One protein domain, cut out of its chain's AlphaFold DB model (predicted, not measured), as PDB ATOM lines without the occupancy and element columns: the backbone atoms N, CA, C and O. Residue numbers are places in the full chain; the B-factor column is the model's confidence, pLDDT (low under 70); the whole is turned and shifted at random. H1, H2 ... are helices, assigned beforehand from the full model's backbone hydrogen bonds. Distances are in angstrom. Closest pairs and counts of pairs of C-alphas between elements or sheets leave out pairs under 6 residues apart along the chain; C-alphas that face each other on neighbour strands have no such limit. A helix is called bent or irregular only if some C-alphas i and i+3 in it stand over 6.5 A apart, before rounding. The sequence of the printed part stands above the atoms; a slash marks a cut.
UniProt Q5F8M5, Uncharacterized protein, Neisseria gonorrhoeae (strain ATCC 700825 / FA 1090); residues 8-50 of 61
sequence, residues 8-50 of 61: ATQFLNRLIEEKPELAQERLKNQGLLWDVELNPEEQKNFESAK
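This is residues 8 to 50 of the 61 residues of an uncharacterized protein of Neisseria gonorrhoeae (strain ATCC 700825 / FA 1090) (UniProt Q5F8M5). An open, flat U of three helices: H2 and the link after it, residues 34 to 39, make the base, and H1 and H3 are arms at its two ends, turned to the same side with nothing between them. The printed part has 43 residues, all helix by class, in the order H1, H2, H3, with no named strand. It is extended, with a radius of gyration of the C-alphas of 16.9 A and spans of 47 by 19 by 7 A.

H2, the longest helix, is residues 21 to 33, 20.1 A long, from C-alpha 21 at (-28.451, -38.277, -42.082). It is neither bent nor irregular, but only just: C-alphas 30 and 33 are 6.3 A apart. H1 is residues 8 to 18, 15.3 A, from C-alpha 8 at (-13.043, -48.012, -35.796). H3 is residues 40 to 48, 12.2 A, ending at C-alpha 48 at (-6.938, -15.253, -13.537).

H2 and H1 are close but not clearly touching; their closest C-alphas, of Leu 22 and Ile 16, are 6.5 A apart. They run opposite ways at a steep tilt of 60 degrees. H3 is apart from both. Every O i to N i+4 pair is within hydrogen-bond range in H1 and H3, and 8 of 9 in H2.

The C-alphas of Glu 18 and Ser 48, the two farthest apart, are 47.9 A apart. The link H1 to H2 is tight, H2 to H3 short. The printed part has no cut, and no printed residue is under 70 in pLDDT.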
ATOM      1  N   ALA A   8     -12.125 -49.080 -36.179       97.69
ATOM      2  CA  ALA A   8     -13.043 -48.012 -35.796       97.69
ATOM      3  C   ALA A   8     -13.279 -47.012 -36.940       97.69
ATOM      4  O   ALA A   8     -14.418 -46.623 -37.189       97.69
ATOM      5  N   THR A   9     -12.229 -46.621 -37.667       97.25
ATOM      6  CA  THR A   9     -12.364 -45.719 -38.818       97.25
ATOM      7  C   THR A   9     -13.140 -46.380 -39.955       97.25
ATOM      8  O   THR A   9     -14.033 -45.753 -40.520       97.25
ATOM      9  N   GLN A  10     -12.852 -47.647 -40.267       97.06
ATOM     10  CA  GLN A  10     -13.582 -48.394 -41.301       97.06
ATOM     11  C   GLN A  10     -15.077 -48.514 -40.957       97.06
ATOM     12  O   GLN A  10     -15.930 -48.278 -41.815       97.06
ATOM     13  N   PHE A  11     -15.397 -48.805 -39.691       97.21
ATOM     14  CA  PHE A  11     -16.772 -48.847 -39.189       97.21
ATOM     15  C   PHE A  11     -17.492 -47.504 -39.354       97.21
ATOM     16  O   PHE A  11     -18.601 -47.469 -39.881       97.21
ATOM     17  N   LEU A  12     -16.868 -46.400 -38.934       95.95
ATOM     18  CA  LEU A  12     -17.476 -45.070 -39.025       95.95
ATOM     19  C   LEU A  12     -17.714 -44.640 -40.477       95.95
ATOM     20  O   LEU A  12     -18.768 -44.081 -40.770       95.95
ATOM     21  N   ASN A  13     -16.777 -44.935 -41.384       95.27
ATOM     22  CA  ASN A  13     -16.941 -44.644 -42.810       95.27
ATOM     23  C   ASN A  13     -18.159 -45.380 -43.378       95.27
ATOM     24  O   ASN A  13     -19.052 -44.752 -43.943       95.27
ATOM     25  N   ARG A  14     -18.242 -46.692 -43.130       97.09
ATOM     26  CA  ARG A  14     -19.378 -47.513 -43.557       97.09
ATOM     27  C   ARG A  14     -20.700 -47.040 -42.947       97.09
ATOM     28  O   ARG A  14     -21.706 -46.983 -43.642       97.09
ATOM     29  N   LEU A  15     -20.705 -46.669 -41.667       97.32
ATOM     30  CA  LEU A  15     -21.901 -46.170 -40.985       97.32
ATOM     31  C   LEU A  15     -22.429 -44.881 -41.630       97.32
ATOM     32  O   LEU A  15     -23.636 -44.737 -41.795       97.32
ATOM     33  N   ILE A  16     -21.543 -43.951 -41.991       95.72
ATOM     34  CA  ILE A  16     -21.927 -42.687 -42.634       95.72
ATOM     35  C   ILE A  16     -22.423 -42.929 -44.067       95.72
ATOM     36  O   ILE A  16     -23.360 -42.261 -44.496       95.72
ATOM     37  N   GLU A  17     -21.834 -43.886 -44.790       96.02
ATOM     38  CA  GLU A  17     -22.313 -44.300 -46.117       96.02
ATOM     39  C   GLU A  17     -23.718 -44.918 -46.053       96.02
ATOM     40  O   GLU A  17     -24.577 -44.585 -46.869       96.02
ATOM     41  N   GLU A  18     -23.966 -45.790 -45.072       97.97
ATOM     42  CA  GLU A  18     -25.267 -46.440 -44.871       97.97
ATOM     43  C   GLU A  18     -26.333 -45.476 -44.314       97.97
ATOM     44  O   GLU A  18     -27.525 -45.689 -44.548       97.97
ATOM     45  N   LYS A  19     -25.923 -44.433 -43.575       97.81
ATOM     46  CA  LYS A  19     -26.806 -43.484 -42.872       97.81
ATOM     47  C   LYS A  19     -26.321 -42.031 -42.998       97.81
ATOM     48  O   LYS A  19     -25.819 -41.451 -42.025       97.81
ATOM     49  N   PRO A  20     -26.457 -41.408 -44.181       95.44
ATOM     50  CA  PRO A  20     -25.943 -40.061 -44.437       95.44
ATOM     51  C   PRO A  20     -26.574 -38.969 -43.554       95.44
ATOM     52  O   PRO A  20     -25.946 -37.935 -43.308       95.44
ATOM     53  N   GLU A  21     -27.780 -39.180 -43.023       95.46
ATOM     54  CA  GLU A  21     -28.451 -38.277 -42.082       95.46
ATOM     55  C   GLU A  21     -27.658 -38.056 -40.783       95.46
ATOM     56  O   GLU A  21     -27.704 -36.964 -40.206       95.46
ATOM     57  N   LEU A  22     -26.851 -39.043 -40.368       96.14
ATOM     58  CA  LEU A  22     -26.010 -38.943 -39.174       96.14
ATOM     59  C   LEU A  22     -24.945 -37.852 -39.301       96.14
ATOM     60  O   LEU A  22     -24.470 -37.341 -38.288       96.14
ATOM     61  N   ALA A  23     -24.567 -37.453 -40.519       92.28
ATOM     62  CA  ALA A  23     -23.636 -36.345 -40.707       92.28
ATOM     63  C   ALA A  23     -24.220 -35.023 -40.182       92.28
ATOM     64  O   ALA A  23     -23.509 -34.258 -39.530       92.28
ATOM     65  N   GLN A  24     -25.514 -34.781 -40.415       93.62
ATOM     66  CA  GLN A  24     -26.203 -33.595 -39.898       93.62
ATOM     67  C   GLN A  24     -26.410 -33.690 -38.388       93.62
ATOM     68  O   GLN A  24     -26.194 -32.715 -37.668       93.62
ATOM     69  N   GLU A  25     -26.761 -34.875 -37.889       95.02
ATOM     70  CA  GLU A  25     -26.880 -35.107 -36.449       95.02
ATOM     71  C   GLU A  25     -25.545 -34.885 -35.725       95.02
ATOM     72  O   GLU A  25     -25.510 -34.249 -34.674       95.02
ATOM     73  N   ARG A  26     -24.426 -35.319 -36.319       92.15
ATOM     74  CA  ARG A  26     -23.080 -35.080 -35.786       92.15
ATOM     75  C   ARG A  26     -22.788 -33.590 -35.638       92.15
ATOM     76  O   ARG A  26     -22.314 -33.189 -34.581       92.15
ATOM     77  N   LEU A  27     -23.094 -32.782 -36.655       93.60
ATOM     78  CA  LEU A  27     -22.916 -31.326 -36.592       93.60
ATOM     79  C   LEU A  27     -23.814 -30.694 -35.524       93.60
ATOM     80  O   LEU A  27     -23.354 -29.868 -34.740       93.60
ATOM     81  N   LYS A  28     -25.078 -31.124 -35.439       94.73
ATOM     82  CA  LYS A  28     -26.007 -30.663 -34.401       94.73
ATOM     83  C   LYS A  28     -25.495 -30.985 -32.993       94.73
ATOM     84  O   LYS A  28     -25.544 -30.128 -32.116       94.73
ATOM     85  N   ASN A  29     -25.005 -32.203 -32.781       94.03
ATOM     86  CA  ASN A  29     -24.496 -32.650 -31.485       94.03
ATOM     87  C   ASN A  29     -23.193 -31.932 -31.116       94.03
ATOM     88  O   ASN A  29     -23.016 -31.548 -29.962       94.03
ATOM     89  N   GLN A  30     -22.313 -31.697 -32.094       95.22
ATOM     90  CA  GLN A  30     -21.107 -30.891 -31.911       95.22
ATOM     91  C   GLN A  30     -21.459 -29.453 -31.493       95.22
ATOM     92  O   GLN A  30     -20.920 -28.945 -30.511       95.22
ATOM     93  N   GLY A  31     -22.429 -28.827 -32.161       94.32
ATOM     94  CA  GLY A  31     -22.854 -27.458 -31.863       94.32
ATOM     95  C   GLY A  31     -23.491 -27.252 -30.484       94.32
ATOM     96  O   GLY A  31     -23.628 -26.113 -30.052       94.32
ATOM     97  N   LEU A  32     -23.883 -28.315 -29.774       93.27
ATOM     98  CA  LEU A  32     -24.533 -28.171 -28.469       93.27
ATOM     99  C   LEU A  32     -23.559 -27.733 -27.368       93.27
ATOM    100  O   LEU A  32     -23.915 -26.897 -26.545       93.27
ATOM    101  N   LEU A  33     -22.363 -28.326 -27.325       91.58
ATOM    102  CA  LEU A  33     -21.389 -28.112 -26.243       91.58
ATOM    103  C   LEU A  33     -19.958 -27.894 -26.739       91.58
ATOM    104  O   LEU A  33     -19.109 -27.474 -25.958       91.58
ATOM    105  N   TRP A  34     -19.671 -28.228 -27.998       94.14
ATOM    106  CA  TRP A  34     -18.312 -28.216 -28.527       94.14
ATOM    107  C   TRP A  34     -18.017 -26.934 -29.302       94.14
ATOM    108  O   TRP A  34     -17.029 -26.264 -29.017       94.14
ATOM    109  N   ASP A  35     -18.906 -26.553 -30.221       94.77
ATOM    110  CA  ASP A  35     -18.779 -25.322 -31.011       94.77
ATOM    111  C   ASP A  35     -19.609 -24.189 -30.379       94.77
ATOM    112  O   ASP A  35     -20.525 -23.639 -30.992       94.77
ATOM    113  N   VAL A  36     -19.323 -23.882 -29.112       93.53
ATOM    114  CA  VAL A  36     -20.050 -22.868 -28.332       93.53
ATOM    115  C   VAL A  36     -19.290 -21.547 -28.263       93.53
ATOM    116  O   VAL A  36     -18.058 -21.513 -28.224       93.53
ATOM    117  N   GLU A  37     -20.031 -20.442 -28.201       95.23
ATOM    118  CA  GLU A  37     -19.452 -19.144 -27.873       95.23
ATOM    119  C   GLU A  37     -19.142 -19.095 -26.374       95.23
ATOM    120  O   GLU A  37     -20.021 -19.244 -25.524       95.23
ATOM    121  N   LEU A  38     -17.866 -18.919 -26.047       94.71
ATOM    122  CA  LEU A  38     -17.406 -18.846 -24.668       94.71
ATOM    123  C   LEU A  38     -17.595 -17.430 -24.121       94.71
ATOM    124  O   LEU A  38     -17.114 -16.466 -24.719       94.71
ATOM    125  N   ASN A  39     -18.193 -17.303 -22.936       96.60
ATOM    126  CA  ASN A  39     -18.348 -16.014 -22.265       96.60
ATOM    127  C   ASN A  39     -16.965 -15.383 -21.963       96.60
ATOM    128  O   ASN A  39     -16.173 -15.982 -21.226       96.60
ATOM    129  N   PRO A  40     -16.647 -14.179 -22.482       97.14
ATOM    130  CA  PRO A  40     -15.348 -13.537 -22.261       97.14
ATOM    131  C   PRO A  40     -15.017 -13.269 -20.785       97.14
ATOM    132  O   PRO A  40     -13.849 -13.315 -20.398       97.14
ATOM    133  N   GLU A  41     -16.023 -12.995 -19.949       97.85
ATOM    134  CA  GLU A  41     -15.822 -12.773 -18.512       97.85
ATOM    135  C   GLU A  41     -15.406 -14.068 -17.803       97.85
ATOM    136  O   GLU A  41     -14.456 -14.073 -17.020       97.85
ATOM    137  N   GLU A  42     -16.056 -15.187 -18.130       97.40
ATOM    138  CA  GLU A  42     -15.694 -16.504 -17.598       97.40
ATOM    139  C   GLU A  42     -14.285 -16.907 -18.034       97.40
ATOM    140  O   GLU A  42     -13.492 -17.341 -17.199       97.40
ATOM    141  N   GLN A  43     -13.937 -16.690 -19.308       97.55
ATOM    142  CA  GLN A  43     -12.582 -16.938 -19.812       97.55
ATOM    143  C   GLN A  43     -11.535 -16.149 -19.018       97.55
ATOM    144  O   GLN A  43     -10.571 -16.732 -18.518       97.55
ATOM    145  N   LYS A  44     -11.764 -14.846 -18.809       97.78
ATOM    146  CA  LYS A  44     -10.876 -13.996 -18.003       97.78
ATOM    147  C   LYS A  44     -10.750 -14.498 -16.561       97.78
ATOM    148  O   LYS A  44      -9.657 -14.469 -15.987       97.78
ATOM    149  N   ASN A  45     -11.847 -14.965 -15.968       98.13
ATOM    150  CA  ASN A  45     -11.848 -15.508 -14.612       98.13
ATOM    151  C   ASN A  45     -11.060 -16.825 -14.533       98.13
ATOM    152  O   ASN A  45     -10.271 -16.999 -13.602       98.13
ATOM    153  N   PHE A  46     -11.189 -17.715 -15.522       96.74
ATOM    154  CA  PHE A  46     -10.400 -18.949 -15.597       96.74
ATOM    155  C   PHE A  46      -8.904 -18.680 -15.774       96.74
ATOM    156  O   PHE A  46      -8.081 -19.318 -15.115       96.74
ATOM    157  N   GLU A  47      -8.544 -17.717 -16.622       96.05
ATOM    158  CA  GLU A  47      -7.154 -17.289 -16.796       96.05
ATOM    159  C   GLU A  47      -6.574 -16.710 -15.502       96.05
ATOM    160  O   GLU A  47      -5.465 -17.071 -15.103       96.05
ATOM    161  N   SER A  48      -7.346 -15.870 -14.807       96.16
ATOM    162  CA  SER A  48      -6.938 -15.253 -13.537       96.16
ATOM    163  C   SER A  48      -6.810 -16.275 -12.401       96.16
ATOM    164  O   SER A  48      -5.983 -16.107 -11.507       96.16
ATOM    165  N   ALA A  49      -7.594 -17.356 -12.441       96.45
ATOM    166  CA  ALA A  49      -7.554 -18.449 -11.469       96.45
ATOM    167  C   ALA A  49      -6.432 -19.476 -11.736       96.45
ATOM    168  O   ALA A  49      -6.322 -20.480 -11.024       96.45
ATOM    169  N   LYS A  50      -5.597 -19.270 -12.763       95.20
ATOM    170  CA  LYS A  50      -4.541 -20.214 -13.135       95.20
ATOM    171  C   LYS A  50      -3.482 -20.331 -12.036       95.20
ATOM    172  O   LYS A  50      -2.774 -19.382 -11.717       95.20
TER     173      LYS A  50